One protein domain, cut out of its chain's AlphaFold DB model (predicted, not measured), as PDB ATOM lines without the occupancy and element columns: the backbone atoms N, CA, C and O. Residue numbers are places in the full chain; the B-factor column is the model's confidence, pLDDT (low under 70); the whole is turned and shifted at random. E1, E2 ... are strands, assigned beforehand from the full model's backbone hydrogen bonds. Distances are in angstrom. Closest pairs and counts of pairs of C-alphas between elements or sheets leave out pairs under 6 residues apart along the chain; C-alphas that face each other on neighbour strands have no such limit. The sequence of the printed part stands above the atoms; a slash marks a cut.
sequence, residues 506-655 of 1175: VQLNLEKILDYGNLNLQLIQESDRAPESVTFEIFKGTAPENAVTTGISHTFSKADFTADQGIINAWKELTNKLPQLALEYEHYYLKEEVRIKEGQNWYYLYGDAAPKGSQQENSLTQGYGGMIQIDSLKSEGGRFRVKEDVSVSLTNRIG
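AT A GLANCE: This is residues 506 to 655 of the 1175 residues of an uncharacterized protein of Clostridium sp. AM58-1XD (UniProt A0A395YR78). Two strongly twisted sheets lie face to face as a sandwich, with E4 E5 E1 E10 E7 E8 in one layer and E3 E2 E6 E9 in the other, their strands crossed at 42 degrees. Long loops, residues 516 to 532 at one end and residues 574 to 586 and 630 to 645 at the other, extend the length. The printed part has 150 residues, with ten strands, E1 to E10 along the chain, and no named helix; the class is all strand, though under half of the residues are in named elements. The larger sheet is mixed and the smaller antiparallel. The whole is compact, with a radius of gyration of the C-alphas of 15.8 A, and elongated, spanning 51 by 31 by 25 A.

HOW THE PARTS SIT: E1, residues 508 to 515, is the parallel neighbour of E10, residues 646 to 654, at 19 degrees; N 509 and O 646 are 2.8 A apart, within hydrogen-bond range. On its other side E1 is antiparallel to E5, residues 567 to 573, with N 510 and O 572 at 2.8 A. E4, residues 562 to 564, an edge strand, forms a hairpin with E5, with N 564 and O 567 at 2.9 A. E7, residues 602 to 611, is antiparallel to E10, with N 608 and O 649 at 2.8 A, and forms a hairpin with the edge strand E8, residues 618 to 620, with N 620 and O 607 at 2.7 A. In the second sheet, E2, residues 533 to 541, forms a hairpin with the edge strand E3, residues 548 to 557, with N 536 and O 554 at 2.8 A. E6, residues 587 to 595, is antiparallel to E2, with N 535 and O 593 at 2.8 A, and to the edge strand E9, residues 627 to 629, with N 590 and O 628 at 2.8 A. Between the sheets, the closest C-alphas of E8 and E9, those of Leu 620 and Ile 628, are 6.6 A apart.

IN THESE COORDINATES: E1 begins at C-alpha 508 (-11.924, 37.525, 163.673) and is 22.4 A long. E2 and E6 are each 26.0 A long. E3, 24.6 A, bends by 64 degrees at residue 551, and E7, 27.1 A, by 54 degrees at residue 605. E10, 26.2 A, ends at C-alpha 654 (0.105, 42.586, 141.759).

THE WHOLE: The C-alphas farthest apart, those of Leu 523 and Leu 583, are 51.3 A apart. The printed part has no cut. The links E1 to E2, E5 to E6 and E9 to E10 are long. Mean pLDDT of the printed part is 81.5; 28 residues are under 70, among them residues 612 to 618 and 631 to 643.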
ATOM      1  N   VAL A 506     -13.929  34.543 170.268       81.81
ATOM      2  CA  VAL A 506     -13.334  35.790 169.776       81.81
ATOM      3  C   VAL A 506     -13.788  36.080 168.352       81.81
ATOM      4  O   VAL A 506     -13.979  35.161 167.552       81.81
ATOM      5  N   GLN A 507     -13.984  37.357 168.033       85.38
ATOM      6  CA  GLN A 507     -14.284  37.774 166.669       85.38
ATOM      7  C   GLN A 507     -12.991  37.861 165.856       85.38
ATOM      8  O   GLN A 507     -12.023  38.467 166.314       85.38
ATOM      9  N   LEU A 508     -12.986  37.296 164.649       86.75
ATOM     10  CA  LEU A 508     -11.924  37.525 163.673       86.75
ATOM     11  C   LEU A 508     -12.393  38.556 162.639       86.75
ATOM     12  O   LEU A 508     -13.498  38.431 162.100       86.75
ATOM     13  N   ASN A 509     -11.555  39.554 162.377       88.56
ATOM     14  CA  ASN A 509     -11.725  40.530 161.306       88.56
ATOM     15  C   ASN A 509     -10.637  40.287 160.263       88.56
ATOM     16  O   ASN A 509      -9.469  40.151 160.617       88.56
ATOM     17  N   LEU A 510     -11.026  40.234 158.997       91.06
ATOM     18  CA  LEU A 510     -10.124  40.040 157.873       91.06
ATOM     19  C   LEU A 510     -10.028  41.331 157.069       91.06
ATOM     20  O   LEU A 510     -11.050  41.938 156.748       91.06
ATOM     21  N   GLU A 511      -8.813  41.707 156.709       91.19
ATOM     22  CA  GLU A 511      -8.526  42.759 155.748       91.19
ATOM     23  C   GLU A 511      -7.638  42.192 154.638       91.19
ATOM     24  O   GLU A 511      -6.601  41.577 154.891       91.19
ATOM     25  N   LYS A 512      -8.050  42.384 153.389       93.06
ATOM     26  CA  LYS A 512      -7.242  42.054 152.222       93.06
ATOM     27  C   LYS A 512      -6.767  43.333 151.568       93.06
ATOM     28  O   LYS A 512      -7.595  44.118 151.125       93.06
ATOM     29  N   ILE A 513      -5.456  43.495 151.456       91.75
ATOM     30  CA  ILE A 513      -4.827  44.657 150.830       91.75
ATOM     31  C   ILE A 513      -4.235  44.229 149.485       91.75
ATOM     32  O   ILE A 513      -3.532  43.215 149.393       91.75
ATOM     33  N   LEU A 514      -4.548  44.988 148.437       92.56
ATOM     34  CA  LEU A 514      -3.958  44.855 147.110       92.56
ATOM     35  C   LEU A 514      -2.915  45.956 146.933       92.56
ATOM     36  O   LEU A 514      -3.223  47.147 146.991       92.56
ATOM     37  N   ASP A 515      -1.672  45.540 146.738       91.38
ATOM     38  CA  ASP A 515      -0.526  46.424 146.630       91.38
ATOM     39  C   ASP A 515      -0.027  46.476 145.182       91.38
ATOM     40  O   ASP A 515       0.268  45.452 144.563       91.38
ATOM     41  N   TYR A 516       0.078  47.683 144.635       91.25
ATOM     42  CA  TYR A 516       0.465  47.911 143.239       91.25
ATOM     43  C   TYR A 516       1.889  48.432 143.098       91.25
ATOM     44  O   TYR A 516       2.343  48.668 141.984       91.25
ATOM     45  N   GLY A 517       2.613  48.609 144.209       89.50
ATOM     46  CA  GLY A 517       3.949  49.200 144.172       89.50
ATOM     47  C   GLY A 517       3.940  50.566 143.527       89.50
ATOM     48  O   GLY A 517       3.246  51.464 143.994       89.50
ATOM     49  N   ASN A 518       4.726  50.712 142.470       89.25
ATOM     50  CA  ASN A 518       4.916  51.987 141.797       89.25
ATOM     51  C   ASN A 518       4.157  52.084 140.469       89.25
ATOM     52  O   ASN A 518       4.368  53.032 139.716       89.25
ATOM     53  N   LEU A 519       3.296  51.111 140.158       91.19
ATOM     54  CA  LEU A 519       2.555  51.108 138.903       91.19
ATOM     55  C   LEU A 519       1.560  52.269 138.841       91.19
ATOM     56  O   LEU A 519       0.844  52.568 139.802       91.19
ATOM     57  N   ASN A 520       1.435  52.872 137.664       89.56
ATOM     58  CA  ASN A 520       0.381  53.834 137.401       89.56
ATOM     59  C   ASN A 520      -0.936  53.101 137.118       89.56
ATOM     60  O   ASN A 520      -1.172  52.612 136.009       89.56
ATOM     61  N   LEU A 521      -1.818  53.077 138.120       87.81
ATOM     62  CA  LEU A 521      -3.129  52.432 138.053       87.81
ATOM     63  C   LEU A 521      -4.006  52.924 136.897       87.81
ATOM     64  O   LEU A 521      -4.809  52.144 136.388       87.81
ATOM     65  N   GLN A 522      -3.870  54.182 136.460       89.00
ATOM     66  CA  GLN A 522      -4.683  54.725 135.363       89.00
ATOM     67  C   GLN A 522      -4.375  54.060 134.019       89.00
ATOM     68  O   GLN A 522      -5.250  54.003 133.160       89.00
ATOM     69  N   LEU A 523      -3.164  53.518 133.865       89.06
ATOM     70  CA  LEU A 523      -2.720  52.809 132.666       89.06
ATOM     71  C   LEU A 523      -3.033  51.306 132.716       89.06
ATOM     72  O   LEU A 523      -2.784  50.595 131.746       89.06
ATOM     73  N   ILE A 524      -3.588  50.812 133.828       89.19
ATOM     74  CA  ILE A 524      -4.040  49.426 133.984       89.19
ATOM     75  C   ILE A 524      -5.551  49.383 133.766       89.19
ATOM     76  O   ILE A 524      -6.297  50.174 134.359       89.19
ATOM     77  N   GLN A 525      -6.006  48.429 132.950       87.31
ATOM     78  CA  GLN A 525      -7.427  48.161 132.736       87.31
ATOM     79  C   GLN A 525      -8.125  47.928 134.077       87.31
ATOM     80  O   GLN A 525      -7.649  47.158 134.908       87.31
ATOM     81  N   GLU A 526      -9.276  48.562 134.300       84.50
ATOM     82  CA  GLU A 526     -10.011  48.436 135.567       84.50
ATOM     83  C   GLU A 526     -10.357  46.973 135.887       84.50
ATOM     84  O   GLU A 526     -10.363  46.560 137.048       84.50
ATOM     85  N   SER A 527     -10.548  46.146 134.848       85.06
ATOM     86  CA  SER A 527     -10.779  44.713 135.002       85.06
ATOM     87  C   SER A 527      -9.597  43.937 135.592       85.06
ATOM     88  O   SER A 527      -9.804  42.842 136.108       85.06
ATOM     89  N   ASP A 528      -8.395  44.486 135.535       87.75
ATOM     90  CA  ASP A 528      -7.155  43.796 135.888       87.75
ATOM     91  C   ASP A 528      -6.569  44.308 137.207       87.75
ATOM     92  O   ASP A 528      -5.612  43.747 137.735       87.75
ATOM     93  N   ARG A 529      -7.186  45.345 137.789       88.25
ATOM     94  CA  ARG A 529      -6.757  45.924 139.062       88.25
ATOM     95  C   ARG A 529      -7.039  45.009 140.251       88.25
ATOM     96  O   ARG A 529      -6.422  45.198 141.281       88.25
ATOM     97  N   ALA A 530      -7.925  44.023 140.159       89.75
ATOM     98  CA  ALA A 530      -8.234  43.134 141.282       89.75
ATOM     99  C   ALA A 530      -8.451  41.687 140.812       89.75
ATOM    100  O   ALA A 530      -8.940  41.493 139.693       89.75
ATOM    101  N   PRO A 531      -8.123  40.679 141.648       91.88
ATOM    102  CA  PRO A 531      -8.379  39.271 141.343       91.88
ATOM    103  C   PRO A 531      -9.887  38.982 141.220       91.88
ATOM    104  O   PRO A 531     -10.721  39.779 141.657       91.88
ATOM    105  N   GLU A 532     -10.264  37.830 140.647       91.62
ATOM    106  CA  GLU A 532     -11.679  37.426 140.553       91.62
ATOM    107  C   GLU A 532     -12.289  37.258 141.949       91.62
ATOM    108  O   GLU A 532     -13.391  37.746 142.228       91.62
ATOM    109  N   SER A 533     -11.549  36.585 142.832       92.44
ATOM    110  CA  SER A 533     -11.894  36.463 144.242       92.44
ATOM    111  C   SER A 533     -10.694  36.070 145.095       92.44
ATOM    112  O   SER A 533      -9.823  35.341 144.622       92.44
ATOM    113  N   VAL A 534     -10.703  36.435 146.375       93.75
ATOM    114  CA  VAL A 534      -9.769  35.910 147.378       93.75
ATOM    115  C   VAL A 534     -10.548  35.172 148.451       93.75
ATOM    116  O   VAL A 534     -11.409  35.762 149.102       93.75
ATOM    117  N   THR A 535     -10.252  33.889 148.638       94.44
ATOM    118  CA  THR A 535     -10.878  33.059 149.669       94.44
ATOM    119  C   THR A 535      -9.919  32.829 150.822       94.44
ATOM    120  O   THR A 535      -8.796  32.370 150.639       94.44
ATOM    121  N   PHE A 536     -10.400  33.121 152.022       93.06
ATOM    122  CA  PHE A 536      -9.756  32.802 153.280       93.06
ATOM    123  C   PHE A 536     -10.447  31.609 153.913       93.06
ATOM    124  O   PHE A 536     -11.656  31.652 154.139       93.06
ATOM    125  N   GLU A 537      -9.688  30.573 154.242       93.75
ATOM    126  CA  GLU A 537     -10.179  29.428 155.005       93.75
ATOM    127  C   GLU A 537      -9.373  29.267 156.295       93.75
ATOM    128  O   GLU A 537      -8.142  29.348 156.296       93.75
ATOM    129  N   ILE A 538     -10.082  29.064 157.408       92.06
ATOM    130  CA  ILE A 538      -9.483  28.972 158.737       92.06
ATOM    131  C   ILE A 538      -9.386  27.511 159.160       92.06
ATOM    132  O   ILE A 538     -10.385  26.788 159.215       92.06
ATOM    133  N   PHE A 539      -8.187  27.111 159.557       91.25
ATOM    134  CA  PHE A 539      -7.845  25.782 160.038       91.25
ATOM    135  C   PHE A 539      -7.423  25.827 161.508       91.25
ATOM    136  O   PHE A 539      -6.967  26.851 162.018       91.25
ATOM    137  N   LYS A 540      -7.560  24.694 162.196       89.81
ATOM    138  CA  LYS A 540      -7.123  24.492 163.579       89.81
ATOM    139  C   LYS A 540      -6.289  23.216 163.672       89.81
ATOM    140  O   LYS A 540      -6.726  22.169 163.200       89.81
ATOM    141  N   GLY A 541      -5.127  23.268 164.318       87.62
ATOM    142  CA  GLY A 541      -4.301  22.078 164.546       87.62
ATOM    143  C   GLY A 541      -3.035  22.364 165.336       87.62
ATOM    144  O   GLY A 541      -2.764  23.507 165.685       87.62
ATOM    145  N   THR A 542      -2.246  21.330 165.619       85.75
ATOM    146  CA  THR A 542      -0.960  21.476 166.325       85.75
ATOM    147  C   THR A 542       0.214  21.807 165.404       85.75
ATOM    148  O   THR A 542       1.234  22.312 165.855       85.75
ATOM    149  N   ALA A 543       0.062  21.550 164.108       83.88
ATOM    150  CA  ALA A 543       0.998  21.897 163.045       83.88
ATOM    151  C   ALA A 543       0.199  22.131 161.747       83.88
ATOM    152  O   ALA A 543      -0.898  21.565 161.639       83.88
ATOM    153  N   PRO A 544       0.708  22.914 160.774       84.75
ATOM    154  CA  PRO A 544       0.002  23.184 159.521       84.75
ATOM    155  C   PRO A 544      -0.461  21.900 158.813       84.75
ATOM    156  O   PRO A 544      -1.624  21.771 158.456       84.75
ATOM    157  N   GLU A 545       0.408  20.896 158.686       85.38
ATOM    158  CA  GLU A 545       0.141  19.643 157.967       85.38
ATOM    159  C   GLU A 545      -0.960  18.762 158.584       85.38
ATOM    160  O   GLU A 545      -1.530  17.922 157.889       85.38
ATOM    161  N   ASN A 546      -1.274  18.957 159.869       87.50
ATOM    162  CA  ASN A 546      -2.314  18.216 160.592       87.50
ATOM    163  C   ASN A 546      -3.536  19.092 160.912       87.50
ATOM    164  O   ASN A 546      -4.429  18.660 161.645       87.50
ATOM    165  N   ALA A 547      -3.559  20.335 160.425       88.50
ATOM    166  CA  ALA A 547      -4.636  21.261 160.707       88.50
ATOM    167  C   ALA A 547      -5.909  20.859 159.951       88.50
ATOM    168  O   ALA A 547      -5.893  20.555 158.759       88.50
ATOM    169  N   VAL A 548      -7.034  20.862 160.661       90.31
ATOM    170  CA  VAL A 548      -8.356  20.558 160.111       90.31
ATOM    171  C   VAL A 548      -9.142  21.845 159.910       90.31
ATOM    172  O   VAL A 548      -9.021  22.783 160.700       90.31
ATOM    173  N   THR A 549      -9.950  21.903 158.852       89.69
ATOM    174  CA  THR A 549     -10.806  23.068 158.593       89.69
ATOM    175  C   THR A 549     -11.770  23.296 159.759       89.69
ATOM    176  O   THR A 549     -12.362  22.358 160.300       89.69
ATOM    177  N   THR A 550     -11.933  24.556 160.156       88.38
ATOM    178  CA  THR A 550     -12.951  24.969 161.135       88.38
ATOM    179  C   THR A 550     -14.339  25.092 160.498       88.38
ATOM    180  O   THR A 550     -15.323  25.295 161.208       88.38
ATOM    181  N   GLY A 551     -14.423  25.005 159.164       87.88
ATOM    182  CA  GLY A 551     -15.620  25.321 158.384       87.88
ATOM    183  C   GLY A 551     -15.908  26.823 158.273       87.88
ATOM    184  O   GLY A 551     -16.921  27.206 157.690       87.88
ATOM    185  N   ILE A 552     -15.049  27.681 158.835       89.81
ATOM    186  CA  ILE A 552     -15.151  29.133 158.701       89.81
ATOM    187  C   ILE A 552     -14.297  29.560 157.512       89.81
ATOM    188  O   ILE A 552     -13.077  29.395 157.511       89.81
ATOM    189  N   SER A 553     -14.959  30.143 156.522       92.25
ATOM    190  CA  SER A 553     -14.319  30.749 155.368       92.25
ATOM    191  C   SER A 553     -15.007  32.051 154.983       92.25
ATOM    192  O   SER A 553     -16.163  32.310 155.342       92.25
ATOM    193  N   HIS A 554     -14.282  32.893 154.260       94.44
ATOM    194  CA  HIS A 554     -14.840  34.080 153.640       94.44
ATOM    195  C   HIS A 554     -14.189  34.323 152.288       94.44
ATOM    196  O   HIS A 554     -12.973  34.221 152.160       94.44
ATOM    197  N   THR A 555     -15.005  34.671 151.300       95.38
ATOM    198  CA  THR A 555     -14.544  35.008 149.959       95.38
ATOM    199  C   THR A 555     -14.845  36.471 149.691       95.38
ATOM    200  O   THR A 555     -16.013  36.858 149.671       95.38
ATOM    201  N   PHE A 556     -13.795  37.250 149.461       93.88
ATOM    202  CA  PHE A 556     -13.896  38.579 148.877       93.88
ATOM    203  C   PHE A 556     -14.014  38.425 147.368       93.88
ATOM    204  O   PHE A 556     -13.126  37.871 146.721       93.88
ATOM    205  N   SER A 557     -15.120  38.881 146.801       92.31
ATOM    206  CA  SER A 557     -15.289  38.995 145.357       92.31
ATOM    207  C   SER A 557     -14.628  40.274 144.866       92.31
ATOM    208  O   SER A 557     -14.445  41.226 145.619       92.31
ATOM    209  N   LYS A 558     -14.346  40.351 143.568       88.88
ATOM    210  CA  LYS A 558     -13.790  41.558 142.945       88.88
ATOM    211  C   LYS A 558     -14.510  42.872 143.307       88.88
ATOM    212  O   LYS A 558     -13.862  43.901 143.440       88.88
ATOM    213  N   ALA A 559     -15.833  42.839 143.470       86.94
ATOM    214  CA  ALA A 559     -16.640  44.014 143.815       86.94
ATOM    215  C   ALA A 559     -16.493  44.478 145.277       86.94
ATOM    216  O   ALA A 559     -16.902  45.591 145.594       86.94
ATOM    217  N   ASP A 560     -15.933  43.641 146.157       89.62
ATOM    218  CA  ASP A 560     -15.725  43.977 147.571       89.62
ATOM    219  C   ASP A 560     -14.489  44.868 147.778       89.62
ATOM    220  O   ASP A 560     -14.327  45.456 148.845       89.62
ATOM    221  N   PHE A 561     -13.622  44.972 146.766       88.62
ATOM    222  CA  PHE A 561     -12.429  45.807 146.800       88.62
ATOM    223  C   PHE A 561     -12.775  47.259 146.479       88.62
ATOM    224  O   PHE A 561     -13.178  47.592 145.364       88.62
ATOM    225  N   THR A 562     -12.576  48.134 147.458       82.50
ATOM    226  CA  THR A 562     -12.798  49.573 147.322       82.50
ATOM    227  C   THR A 562     -11.476  50.320 147.376       82.50
ATOM    228  O   THR A 562     -10.581  49.951 148.132       82.50
ATOM    229  N   ALA A 563     -11.349  51.381 146.581       76.69
ATOM    230  CA  ALA A 563     -10.224  52.298 146.691       76.69
ATOM    231  C   ALA A 563     -10.473  53.266 147.857       76.69
ATOM    232  O   ALA A 563     -11.389  54.086 147.782       76.69
ATOM    233  N   ASP A 564      -9.652  53.190 148.902       59.00
ATOM    234  CA  ASP A 564      -9.632  54.154 150.001       59.00
ATOM    235  C   ASP A 564      -8.229  54.755 150.137       59.00
ATOM    236  O   ASP A 564      -7.228  54.046 150.172       59.00
ATOM    237  N   GLN A 565      -8.139  56.086 150.136       54.62
ATOM    238  CA  GLN A 565      -6.874  56.837 150.240       54.62
ATOM    239  C   GLN A 565      -5.738  56.377 149.293       54.62
ATOM    240  O   GLN A 565      -4.562  56.569 149.592       54.62
ATOM    241  N   GLY A 566      -6.073  55.806 148.130       60.06
ATOM    242  CA  GLY A 566      -5.093  55.318 147.149       60.06
ATOM    243  C   GLY A 566      -4.626  53.872 147.356       60.06
ATOM    244  O   GLY A 566      -3.815  53.396 146.569       60.06
ATOM    245  N   ILE A 567      -5.160  53.164 148.354       73.88
ATOM    246  CA  ILE A 567      -4.959  51.728 148.582       73.88
ATOM    247  C   ILE A 567      -6.262  51.007 148.225       73.88
ATOM    248  O   ILE A 567      -7.349  51.465 148.573       73.88
ATOM    249  N   ILE A 568      -6.176  49.888 147.502       84.12
ATOM    250  CA  ILE A 568      -7.350  49.058 147.205       84.12
ATOM    251  C   ILE A 568      -7.380  47.921 148.224       84.12
ATOM    252  O   ILE A 568      -6.488  47.073 148.239       84.12
ATOM    253  N   ASN A 569      -8.393  47.903 149.085       90.25
ATOM    254  CA  ASN A 569      -8.562  46.869 150.100       90.25
ATOM    255  C   ASN A 569     -10.019  46.401 150.200       90.25
ATOM    256  O   ASN A 569     -10.941  47.006 149.653       90.25
ATOM    257  N   ALA A 570     -10.212  45.278 150.883       89.88
ATOM    258  CA  ALA A 570     -11.516  44.758 151.256       89.88
ATOM    259  C   ALA A 570     -11.486  44.337 152.727       89.88
ATOM    260  O   ALA A 570     -10.506  43.752 153.191       89.88
ATOM    261  N   TRP A 571     -12.559  44.620 153.462       90.06
ATOM    262  CA  TRP A 571     -12.643  44.338 154.894       90.06
ATOM    263  C   TRP A 571     -13.888  43.530 155.245       90.06
ATOM    264  O   TRP A 571     -14.984  43.778 154.734       90.06
ATOM    265  N   LYS A 572     -13.732  42.575 156.166       91.94
ATOM    266  CA  LYS A 572     -14.832  41.776 156.694       91.94
ATOM    267  C   LYS A 572     -14.659  41.443 158.170       91.94
ATOM    268  O   LYS A 572     -13.775  40.681 158.552       91.94
ATOM    269  N   GLU A 573     -15.611  41.879 158.987       89.06
ATOM    270  CA  GLU A 573     -15.885  41.244 160.280       89.06
ATOM    271  C   GLU A 573     -16.643  39.928 160.039       89.06
ATOM    272  O   GLU A 573     -17.743  39.922 159.469       89.06
ATOM    273  N   LEU A 574     -16.035  38.793 160.403       88.06
ATOM    274  CA  LEU A 574     -16.674  37.486 160.231       88.06
ATOM    275  C   LEU A 574     -17.889  37.363 161.160       88.06
ATOM    276  O   LEU A 574     -17.922  37.939 162.231       88.06
ATOM    277  N   THR A 575     -18.912  36.591 160.816       82.88
ATOM    278  CA  THR A 575     -20.036  36.393 161.758       82.88
ATOM    279  C   THR A 575     -19.753  35.253 162.741       82.88
ATOM    280  O   THR A 575     -20.243  35.245 163.869       82.88
ATOM    281  N   ASN A 576     -18.949  34.280 162.306       84.00
ATOM    282  CA  ASN A 576     -18.613  33.097 163.084       84.00
ATOM    283  C   ASN A 576     -17.395  33.390 163.960       84.00
ATOM    284  O   ASN A 576     -16.308  33.661 163.453       84.00
ATOM    285  N   LYS A 577     -17.594  33.329 165.277       86.25
ATOM    286  CA  LYS A 577     -16.532  33.545 166.261       86.25
ATOM    287  C   LYS A 577     -15.724  32.272 166.480       86.25
ATOM    288  O   LYS A 577     -16.279  31.174 166.480       86.25
ATOM    289  N   LEU A 578     -14.428  32.428 166.716       85.69
ATOM    290  CA  LEU A 578     -13.522  31.319 167.001       85.69
ATOM    291  C   LEU A 578     -13.477  31.057 168.511       85.69
ATOM    292  O   LEU A 578     -13.340  32.012 169.273       85.69
ATOM    293  N   PRO A 579     -13.603  29.806 168.986       82.94
ATOM    294  CA  PRO A 579     -13.390  29.499 170.398       82.94
ATOM    295  C   PRO A 579     -11.930  29.717 170.800       82.94
ATOM    296  O   PRO A 579     -11.018  29.588 169.991       82.94
ATOM    297  N   GLN A 580     -11.680  29.993 172.076       79.81
ATOM    298  CA  GLN A 580     -10.319  29.920 172.600       79.81
ATOM    299  C   GLN A 580      -9.778  28.487 172.507       79.81
ATOM    300  O   GLN A 580     -10.510  27.506 172.677       79.81
ATOM    301  N   LEU A 581      -8.480  28.380 172.238       78.75
ATOM    302  CA  LEU A 581      -7.786  27.105 172.079       78.75
ATOM    303  C   LEU A 581      -7.683  26.382 173.430       78.75
ATOM    304  O   LEU A 581      -7.506  27.014 174.471       78.75
ATOM    305  N   ALA A 582      -7.853  25.057 173.414       71.69
ATOM    306  CA  ALA A 582      -7.909  24.247 174.633       71.69
ATOM    307  C   ALA A 582      -6.535  23.720 175.058       71.69
ATOM    308  O   ALA A 582      -6.283  23.556 176.250       71.69
ATOM    309  N   LEU A 583      -5.658  23.445 174.089       71.31
ATOM    310  CA  LEU A 583      -4.311  22.934 174.319       71.31
ATOM    311  C   LEU A 583      -3.266  24.009 174.023       71.31
ATOM    312  O   LEU A 583      -3.424  24.813 173.112       71.31
ATOM    313  N   GLU A 584      -2.156  23.964 174.758       67.31
ATOM    314  CA  GLU A 584      -1.063  24.938 174.631       67.31
ATOM    315  C   GLU A 584      -0.307  24.864 173.295       67.31
ATOM    316  O   GLU A 584       0.374  25.817 172.935       67.31
ATOM    317  N   TYR A 585      -0.425  23.742 172.582       74.56
ATOM    318  CA  TYR A 585       0.257  23.474 171.311       74.56
ATOM    319  C   TYR A 585      -0.686  23.524 170.103       74.56
ATOM    320  O   TYR A 585      -0.274  23.173 169.004       74.56
ATOM    321  N   GLU A 586      -1.968  23.850 170.298       81.88
ATOM    322  CA  GLU A 586      -2.889  24.088 169.184       81.88
ATOM    323  C   GLU A 586      -2.743  25.527 168.691       81.88
ATOM    324  O   GLU A 586      -2.517  26.435 169.487       81.88
ATOM    325  N   HIS A 587      -2.944  25.715 167.388       82.56
ATOM    326  CA  HIS A 587      -2.865  26.993 166.699       82.56
ATOM    327  C   HIS A 587      -4.016  27.155 165.704       82.56
ATOM    328  O   HIS A 587      -4.554  26.169 165.179       82.56
ATOM    329  N   TYR A 588      -4.374  28.411 165.427       87.19
ATOM    330  CA  TYR A 588      -5.198  28.759 164.273       87.19
ATOM    331  C   TYR A 588      -4.316  29.106 163.076       87.19
ATOM    332  O   TYR A 588      -3.361  29.878 163.192       87.19
ATOM    333  N   TYR A 589      -4.680  28.567 161.917       87.88
ATOM    334  CA  TYR A 589      -4.033  28.841 160.644       87.88
ATOM    335  C   TYR A 589      -5.041  29.426 159.662       87.88
ATOM    336  O   TYR A 589      -6.220  29.080 159.676       87.88
ATOM    337  N   LEU A 590      -4.566  30.295 158.789       90.62
ATOM    338  CA  LEU A 590      -5.315  30.930 157.723       90.62
ATOM    339  C   LEU A 590      -4.680  30.523 156.399       90.62
ATOM    340  O   LEU A 590      -3.479  30.696 156.211       90.62
ATOM    341  N   LYS A 591      -5.470  29.980 155.481       91.44
ATOM    342  CA  LYS A 591      -5.030  29.713 154.114       91.44
ATOM    343  C   LYS A 591      -5.687  30.722 153.185       91.44
ATOM    344  O   LYS A 591      -6.904  30.899 153.238       91.44
ATOM    345  N   GLU A 592      -4.877  31.370 152.357       92.44
ATOM    346  CA  GLU A 592      -5.340  32.248 151.287       92.44
ATOM    347  C   GLU A 592      -5.359  31.477 149.963       92.44
ATOM    348  O   GLU A 592      -4.389  30.807 149.607       92.44
ATOM    349  N   GLU A 593      -6.459  31.587 149.226       92.00
ATOM    350  CA  GLU A 593      -6.588  31.101 147.857       92.00
ATOM    351  C   GLU A 593      -7.038  32.255 146.959       92.00
ATOM    352  O   GLU A 593      -8.147  32.781 147.093       92.00
ATOM    353  N   VAL A 594      -6.155  32.673 146.051       91.75
ATOM    354  CA  VAL A 594      -6.409  33.770 145.114       91.75
ATOM    355  C   VAL A 594      -6.858  33.182 143.782       91.75
ATOM    356  O   VAL A 594      -6.104  32.478 143.114       91.75
ATOM    357  N   ARG A 595      -8.089  33.489 143.381       92.12
ATOM    358  CA  ARG A 595      -8.627  33.125 142.072       92.12
ATOM    359  C   ARG A 595      -8.423  34.280 141.100       92.12
ATOM    360  O   ARG A 595      -8.851  35.405 141.356       92.12
ATOM    361  N   ILE A 596      -7.788  33.977 139.981       90.69
ATOM    362  CA  ILE A 596      -7.278  34.936 139.001       90.69
ATOM    363  C   ILE A 596      -7.765  34.567 137.600       90.69
ATOM    364  O   ILE A 596      -8.096  33.409 137.338       90.69
ATOM    365  N   LYS A 597      -7.801  35.550 136.698       87.25
ATOM    366  CA  LYS A 597      -8.008  35.294 135.270       87.25
ATOM    367  C   LYS A 597      -6.757  34.623 134.691       87.25
ATOM    368  O   LYS A 597      -5.651  34.865 135.170       87.25
ATOM    369  N   GLU A 598      -6.929  33.797 133.659       83.38
ATOM    370  CA  GLU A 598      -5.817  33.164 132.939       83.38
ATOM    371  C   GLU A 598      -4.758  34.204 132.524       83.38
ATOM    372  O   GLU A 598      -5.099  35.258 131.980       83.38
ATOM    373  N   GLY A 599      -3.491  33.923 132.844       80.88
ATOM    374  CA  GLY A 599      -2.346  34.805 132.588       80.88
ATOM    375  C   GLY A 599      -2.073  35.886 133.644       80.88
ATOM    376  O   GLY A 599      -1.053  36.556 133.546       80.88
ATOM    377  N   GLN A 600      -2.930  36.070 134.655       89.56
ATOM    378  CA  GLN A 600      -2.651  36.994 135.765       89.56
ATOM    379  C   GLN A 600      -1.863  36.309 136.885       89.56
ATOM    380  O   GLN A 600      -1.876  35.088 136.996       89.56
ATOM    381  N   ASN A 601      -1.232  37.091 137.765       91.00
ATOM    382  CA  ASN A 601      -0.579  36.565 138.964       91.00
ATOM    383  C   ASN A 601      -0.615  37.579 140.122       91.00
ATOM    384  O   ASN A 601      -0.619  38.789 139.898       91.00
ATOM    385  N   TRP A 602      -0.649  37.096 141.364       92.06
ATOM    386  CA  TRP A 602      -0.622  37.913 142.580       92.06
ATOM    387  C   TRP A 602       0.289  37.256 143.610       92.06
ATOM    388  O   TRP A 602       0.050  36.124 144.026       92.06
ATOM    389  N   TYR A 603       1.300  37.988 144.065       89.38
ATOM    390  CA  TYR A 603       2.307  37.473 144.983       89.38
ATOM    391  C   TYR A 603       1.982  37.870 146.413       89.38
ATOM    392  O   TYR A 603       1.768  39.047 146.705       89.38
ATOM    393  N   TYR A 604       1.977  36.898 147.320       88.88
ATOM    394  CA  TYR A 604       1.931  37.178 148.749       88.88
ATOM    395  C   TYR A 604       3.151  38.016 149.154       88.88
ATOM    396  O   TYR A 604       4.284  37.641 148.847       88.88
ATOM    397  N   LEU A 605       2.925  39.153 149.818       87.00
ATOM    398  CA  LEU A 605       3.997  40.059 150.231       87.00
ATOM    399  C   LEU A 605       4.290  39.920 151.729       87.00
ATOM    400  O   LEU A 605       5.405  39.574 152.113       87.00
ATOM    401  N   TYR A 606       3.291  40.189 152.565       86.69
ATOM    402  CA  TYR A 606       3.338  39.998 154.014       86.69
ATOM    403  C   TYR A 606       1.915  39.966 154.580       86.69
ATOM    404  O   TYR A 606       0.930  40.226 153.883       86.69
ATOM    405  N   GLY A 607       1.803  39.638 155.860       85.88
ATOM    406  CA  GLY A 607       0.571  39.764 156.614       85.88
ATOM    407  C   GLY A 607       0.856  40.239 158.020       85.88
ATOM    408  O   GLY A 607       1.952  40.008 158.520       85.88
ATOM    409  N   ASP A 608      -0.133  40.832 158.668       83.81
ATOM    410  CA  ASP A 608      -0.042  41.269 160.053       83.81
ATOM    411  C   ASP A 608      -1.274  40.806 160.828       83.81
ATOM    412  O   ASP A 608      -2.385  40.706 160.303       83.81
ATOM    413  N   ALA A 609      -1.073  40.491 162.104       82.56
ATOM    414  CA  ALA A 609      -2.164  40.293 163.045       82.56
ATOM    415  C   ALA A 609      -1.999  41.231 164.237       82.56
ATOM    416  O   ALA A 609      -0.886  41.445 164.730       82.56
ATOM    417  N   ALA A 610      -3.127  41.723 164.750       75.88
ATOM    418  CA  ALA A 610      -3.180  42.523 165.966       75.88
ATOM    419  C   ALA A 610      -4.512  42.320 166.716       75.88
ATOM    420  O   ALA A 610      -5.566  42.180 166.084       75.88
ATOM    421  N   PRO A 611      -4.520  42.346 168.064       74.00
ATOM    422  CA  PRO A 611      -5.745  42.570 168.825       74.00
ATOM    423  C   PRO A 611      -6.424  43.870 168.374       74.00
ATOM    424  O   PRO A 611      -5.758  44.891 168.164       74.00
ATOM    425  N   LYS A 612      -7.750  43.844 168.229       68.44
ATOM    426  CA  LYS A 612      -8.563  44.965 167.742       68.44
ATOM    427  C   LYS A 612      -8.349  46.196 168.634       68.44
ATOM    428  O   LYS A 612      -8.747  46.204 169.793       68.44
ATOM    429  N   GLY A 613      -7.742  47.246 168.073       61.66
ATOM    430  CA  GLY A 613      -7.451  48.509 168.769       61.66
ATOM    431  C   GLY A 613      -6.039  48.630 169.357       61.66
ATOM    432  O   GLY A 613      -5.725  49.662 169.948       61.66
ATOM    433  N   SER A 614      -5.179  47.620 169.191       63.66
ATOM    434  CA  SER A 614      -3.758  47.705 169.551       63.66
ATOM    435  C   SER A 614      -2.910  48.255 168.392       63.66
ATOM    436  O   SER A 614      -3.250  48.060 167.230       63.66
ATOM    437  N   GLN A 615      -1.798  48.931 168.707       58.72
ATOM    438  CA  GLN A 615      -0.781  49.347 167.720       58.72
ATOM    439  C   GLN A 615       0.370  48.333 167.584       58.72
ATOM    440  O   GLN A 615       1.402  48.637 166.994       58.72
ATOM    441  N   GLN A 616       0.243  47.154 168.200       58.69
ATOM    442  CA  GLN A 616       1.291  46.141 168.200       58.69
ATOM    443  C   GLN A 616       1.006  45.120 167.095       58.69
ATOM    444  O   GLN A 616       0.275  44.152 167.300       58.69
ATOM    445  N   GLU A 617       1.588  45.356 165.927       63.59
ATOM    446  CA  GLU A 617       1.510  44.456 164.779       63.59
ATOM    447  C   GLU A 617       2.546  43.337 164.923       63.59
ATOM    448  O   GLU A 617       3.703  43.575 165.283       63.59
ATOM    449  N   ASN A 618       2.126  42.093 164.686       66.62
ATOM    450  CA  ASN A 618       3.047  40.971 164.551       66.62
ATOM    451  C   ASN A 618       3.018  40.494 163.106       66.62
ATOM    452  O   ASN A 618       1.987  40.001 162.643       66.62
ATOM    453  N   SER A 619       4.165  40.599 162.439       73.44
ATOM    454  CA  SER A 619       4.316  40.119 161.074       73.44
ATOM    455  C   SER A 619       4.126  38.609 161.015       73.44
ATOM    456  O   SER A 619       4.770  37.833 161.730       73.44
ATOM    457  N   LEU A 620       3.214  38.207 160.148       76.94
ATOM    458  CA  LEU A 620       2.853  36.838 159.860       76.94
ATOM    459  C   LEU A 620       3.773  36.305 158.766       76.94
ATOM    460  O   LEU A 620       3.959  36.927 157.722       76.94
ATOM    461  N   THR A 621       4.342  35.130 158.997       67.50
ATOM    462  CA  THR A 621       5.151  34.423 158.002       67.50
ATOM    463  C   THR A 621       4.342  33.285 157.400       67.50
ATOM    464  O   THR A 621       3.752  32.489 158.136       67.50
ATOM    465  N   GLN A 622       4.345  33.178 156.073       73.06
ATOM    466  CA  GLN A 622       3.727  32.057 155.374       73.06
ATOM    467  C   GLN A 622       4.510  30.764 155.655       73.06
ATOM    468  O   GLN A 622       5.719  30.691 155.436       73.06
ATOM    469  N   GLY A 623       3.822  29.759 156.197       66.19
ATOM    470  CA  GLY A 623       4.385  28.453 156.523       66.19
ATOM    471  C   GLY A 623       4.263  27.441 155.382       66.19
ATOM    472  O   GLY A 623       3.827  27.746 154.268       66.19
ATOM    473  N   TYR A 624       4.627  26.191 155.673       68.06
ATOM    474  CA  TYR A 624       4.535  25.077 154.728       68.06
ATOM    475  C   TYR A 624       3.091  24.885 154.219       68.06
ATOM    476  O   TYR A 624       2.141  24.885 155.002       68.06
ATOM    477  N   GLY A 625       2.917  24.731 152.901       68.81
ATOM    478  CA  GLY A 625       1.599  24.558 152.273       68.81
ATOM    479  C   GLY A 625       0.755  25.837 152.143       68.81
ATOM    480  O   GLY A 625      -0.449  25.738 151.903       68.81
ATOM    481  N   GLY A 626       1.356  27.021 152.311       78.00
ATOM    482  CA  GLY A 626       0.675  28.312 152.147       78.00
ATOM    483  C   GLY A 626      -0.190  28.734 153.340       78.00
ATOM    484  O   GLY A 626      -0.908  29.727 153.250       78.00
ATOM    485  N   MET A 627      -0.134  27.993 154.452       85.00
ATOM    486  CA  MET A 627      -0.869  28.297 155.679       85.00
ATOM    487  C   MET A 627      -0.123  29.312 156.548       85.00
ATOM    488  O   MET A 627       1.074  29.184 156.800       85.00
ATOM    489  N   ILE A 628      -0.858  30.305 157.035       85.25
ATOM    490  CA  ILE A 628      -0.368  31.428 157.828       85.25
ATOM    491  C   ILE A 628      -0.868  31.248 159.259       85.25
ATOM    492  O   ILE A 628      -2.069  31.221 159.506       85.25
ATOM    493  N   GLN A 629       0.042  31.105 160.215       84.06
ATOM    494  CA  GLN A 629      -0.311  30.973 161.626       84.06
ATOM    495  C   GLN A 629      -0.732  32.339 162.191       84.06
ATOM    496  O   GLN A 629       0.089  33.249 162.245       84.06
ATOM    497  N   ILE A 630      -1.992  32.493 162.614       76.62
ATOM    498  CA  ILE A 630      -2.561  33.803 163.005       76.62
ATOM    499  C   ILE A 630      -2.420  34.131 164.497       76.62
ATOM    500  O   ILE A 630      -2.872  35.184 164.945       76.62
ATOM    501  N   ASP A 631      -1.810  33.243 165.281       64.06
ATOM    502  CA  ASP A 631      -1.810  33.325 166.738       64.06
ATOM    503  C   ASP A 631      -0.481  33.671 167.420       64.06
ATOM    504  O   ASP A 631      -0.380  33.656 168.650       64.06
ATOM    505  N   SER A 632       0.517  34.083 166.642       54.84
ATOM    506  CA  SER A 632       1.863  34.443 167.105       54.84
ATOM    507  C   SER A 632       1.969  35.815 167.797       54.84
ATOM    508  O   SER A 632       3.076  36.328 167.972       54.84
ATOM    509  N   LEU A 633       0.847  36.405 168.235       54.50
ATOM    510  CA  LEU A 633       0.792  37.718 168.883       54.50
ATOM    511  C   LEU A 633       1.610  37.726 170.188       54.50
ATOM    512  O   LEU A 633       1.140  37.289 171.243       54.50
ATOM    513  N   LYS A 634       2.856  38.212 170.130       49.94
ATOM    514  CA  LYS A 634       3.767  38.282 171.281       49.94
ATOM    515  C   LYS A 634       3.307  39.362 172.264       49.94
ATOM    516  O   LYS A 634       3.751  40.505 172.205       49.94
ATOM    517  N   SER A 635       2.480  38.977 173.228       44.28
ATOM    518  CA  SER A 635       2.523  39.576 174.567       44.28
ATOM    519  C   SER A 635       3.369  38.666 175.466       44.28
ATOM    520  O   SER A 635       3.447  37.460 175.219       44.28
ATOM    521  N   GLU A 636       4.097  39.227 176.434       43.66
ATOM    522  CA  GLU A 636       4.981  38.475 177.337       43.66
ATOM    523  C   GLU A 636       4.244  37.270 177.961       43.66
ATOM    524  O   GLU A 636       3.408  37.426 178.846       43.66
ATOM    525  N   GLY A 637       4.544  36.058 177.470       41.28
ATOM    526  CA  GLY A 637       3.841  34.817 177.832       41.28
ATOM    527  C   GLY A 637       2.928  34.294 176.717       41.28
ATOM    528  O   GLY A 637       1.719  34.182 176.906       41.28
ATOM    529  N   GLY A 638       3.517  33.980 175.556       39.44
ATOM    530  CA  GLY A 638       2.809  33.612 174.329       39.44
ATOM    531  C   GLY A 638       1.722  32.551 174.514       39.44
ATOM    532  O   GLY A 638       1.979  31.502 175.101       39.44
ATOM    533  N   ARG A 639       0.526  32.867 174.001       49.09
ATOM    534  CA  ARG A 639      -0.613  31.997 173.650       49.09
ATOM    535  C   ARG A 639      -1.685  32.874 172.990       49.09
ATOM    536  O   ARG A 639      -1.853  34.025 173.394       49.09
ATOM    537  N   PHE A 640      -2.498  32.318 172.089       49.78
ATOM    538  CA  PHE A 640      -3.770  32.916 171.645       49.78
ATOM    539  C   PHE A 640      -4.807  32.914 172.784       49.78
ATOM    540  O   PHE A 640      -5.804  32.198 172.779       49.78
ATOM    541  N   ARG A 641      -4.548  33.700 173.828       52.72
ATOM    542  CA  ARG A 641      -5.449  33.950 174.962       52.72
ATOM    543  C   ARG A 641      -6.171  35.279 174.816       52.72
ATOM    544  O   ARG A 641      -6.608  35.858 175.810       52.72
ATOM    545  N   VAL A 642      -6.265  35.796 173.594       55.75
ATOM    546  CA  VAL A 642      -6.897  37.089 173.365       55.75
ATOM    547  C   VAL A 642      -8.342  36.959 173.859       55.75
ATOM    548  O   VAL A 642      -9.108  36.120 173.396       55.75
ATOM    549  N   LYS A 643      -8.701  37.706 174.909       61.97
ATOM    550  CA  LYS A 643     -10.103  37.864 175.337       61.97
ATOM    551  C   LYS A 643     -10.843  38.844 174.418       61.97
ATOM    552  O   LYS A 643     -12.038  39.081 174.627       61.97
ATOM    553  N   GLU A 644     -10.112  39.413 173.469       71.69
ATOM    554  CA  GLU A 644     -10.459  40.509 172.581       71.69
ATOM    555  C   GLU A 644     -10.461  40.002 171.141       71.69
ATOM    556  O   GLU A 644      -9.883  38.962 170.819       71.69
ATOM    557  N   ASP A 645     -11.150  40.744 170.288       80.50
ATOM    558  CA  ASP A 645     -11.254  40.443 168.870       80.50
ATOM    559  C   ASP A 645      -9.883  40.593 168.191       80.50
ATOM    560  O   ASP A 645      -9.068  41.418 168.602       80.50
ATOM    561  N   VAL A 646      -9.628  39.819 167.138       81.06
ATOM    562  CA  VAL A 646      -8.360  39.828 166.396       81.06
ATOM    563  C   VAL A 646      -8.613  40.339 164.985       81.06
ATOM    564  O   VAL A 646      -9.572  39.923 164.337       81.06
ATOM    565  N   SER A 647      -7.761  41.238 164.505       84.56
ATOM    566  CA  SER A 647      -7.735  41.681 163.113       84.56
ATOM    567  C   SER A 647      -6.516  41.089 162.417       84.56
ATOM    568  O   SER A 647      -5.417  41.131 162.966       84.56
ATOM    569  N   VAL A 648      -6.725  40.530 161.227       87.50
ATOM    570  CA  VAL A 648      -5.680  39.974 160.365       87.50
ATOM    571  C   VAL A 648      -5.738  40.688 159.025       87.50
ATOM    572  O   VAL A 648      -6.781  40.664 158.371       87.50
ATOM    573  N   SER A 649      -4.628  41.294 158.619       88.62
ATOM    574  CA  SER A 649      -4.451  41.925 157.314       88.62
ATOM    575  C   SER A 649      -3.459  41.117 156.482       88.62
ATOM    576  O   SER A 649      -2.398  40.737 156.967       88.62
ATOM    577  N   LEU A 650      -3.795  40.817 155.226       90.75
ATOM    578  CA  LEU A 650      -2.883  40.151 154.290       90.75
ATOM    579  C   LEU A 650      -2.716  40.996 153.031       90.75
ATOM    580  O   LEU A 650      -3.703  41.323 152.363       90.75
ATOM    581  N   THR A 651      -1.471  41.258 152.646       91.31
ATOM    582  CA  THR A 651      -1.116  42.116 151.512       91.31
ATOM    583  C   THR A 651      -0.554  41.283 150.368       91.31
ATOM    584  O   THR A 651       0.454  40.596 150.543       91.31
ATOM    585  N   ASN A 652      -1.180  41.361 149.185       91.62
ATOM    586  CA  ASN A 652      -0.621  40.763 147.965       91.62
ATOM    587  C   ASN A 652      -0.218  41.850 146.979       91.62
ATOM    588  O   ASN A 652      -0.980  42.782 146.728       91.62
ATOM    589  N   ARG A 653       0.968  41.685 146.395       92.06
ATOM    590  CA  ARG A 653       1.490  42.509 145.314       92.06
ATOM    591  C   ARG A 653       0.941  42.008 143.982       92.06
ATOM    592  O   ARG A 653       1.001  40.809 143.705       92.06
ATOM    593  N   ILE A 654       0.452  42.915 143.143       92.38
ATOM    594  CA  ILE A 654       0.105  42.586 141.759       92.38
ATOM    595  C   ILE A 654       1.340  42.041 141.025       92.38
ATOM    596  O   ILE A 654       2.414  42.642 141.052       92.38
ATOM    597  N   GLY A 655       1.201  40.895 140.364       93.56
ATOM    598  CA  GLY A 655       2.256  40.272 139.569       93.56
ATOM    599  C   GLY A 655       2.438  40.926 138.206       93.56
ATOM    600  O   GLY A 655       2.522  40.218 137.217       93.56
TER     601      GLY A 655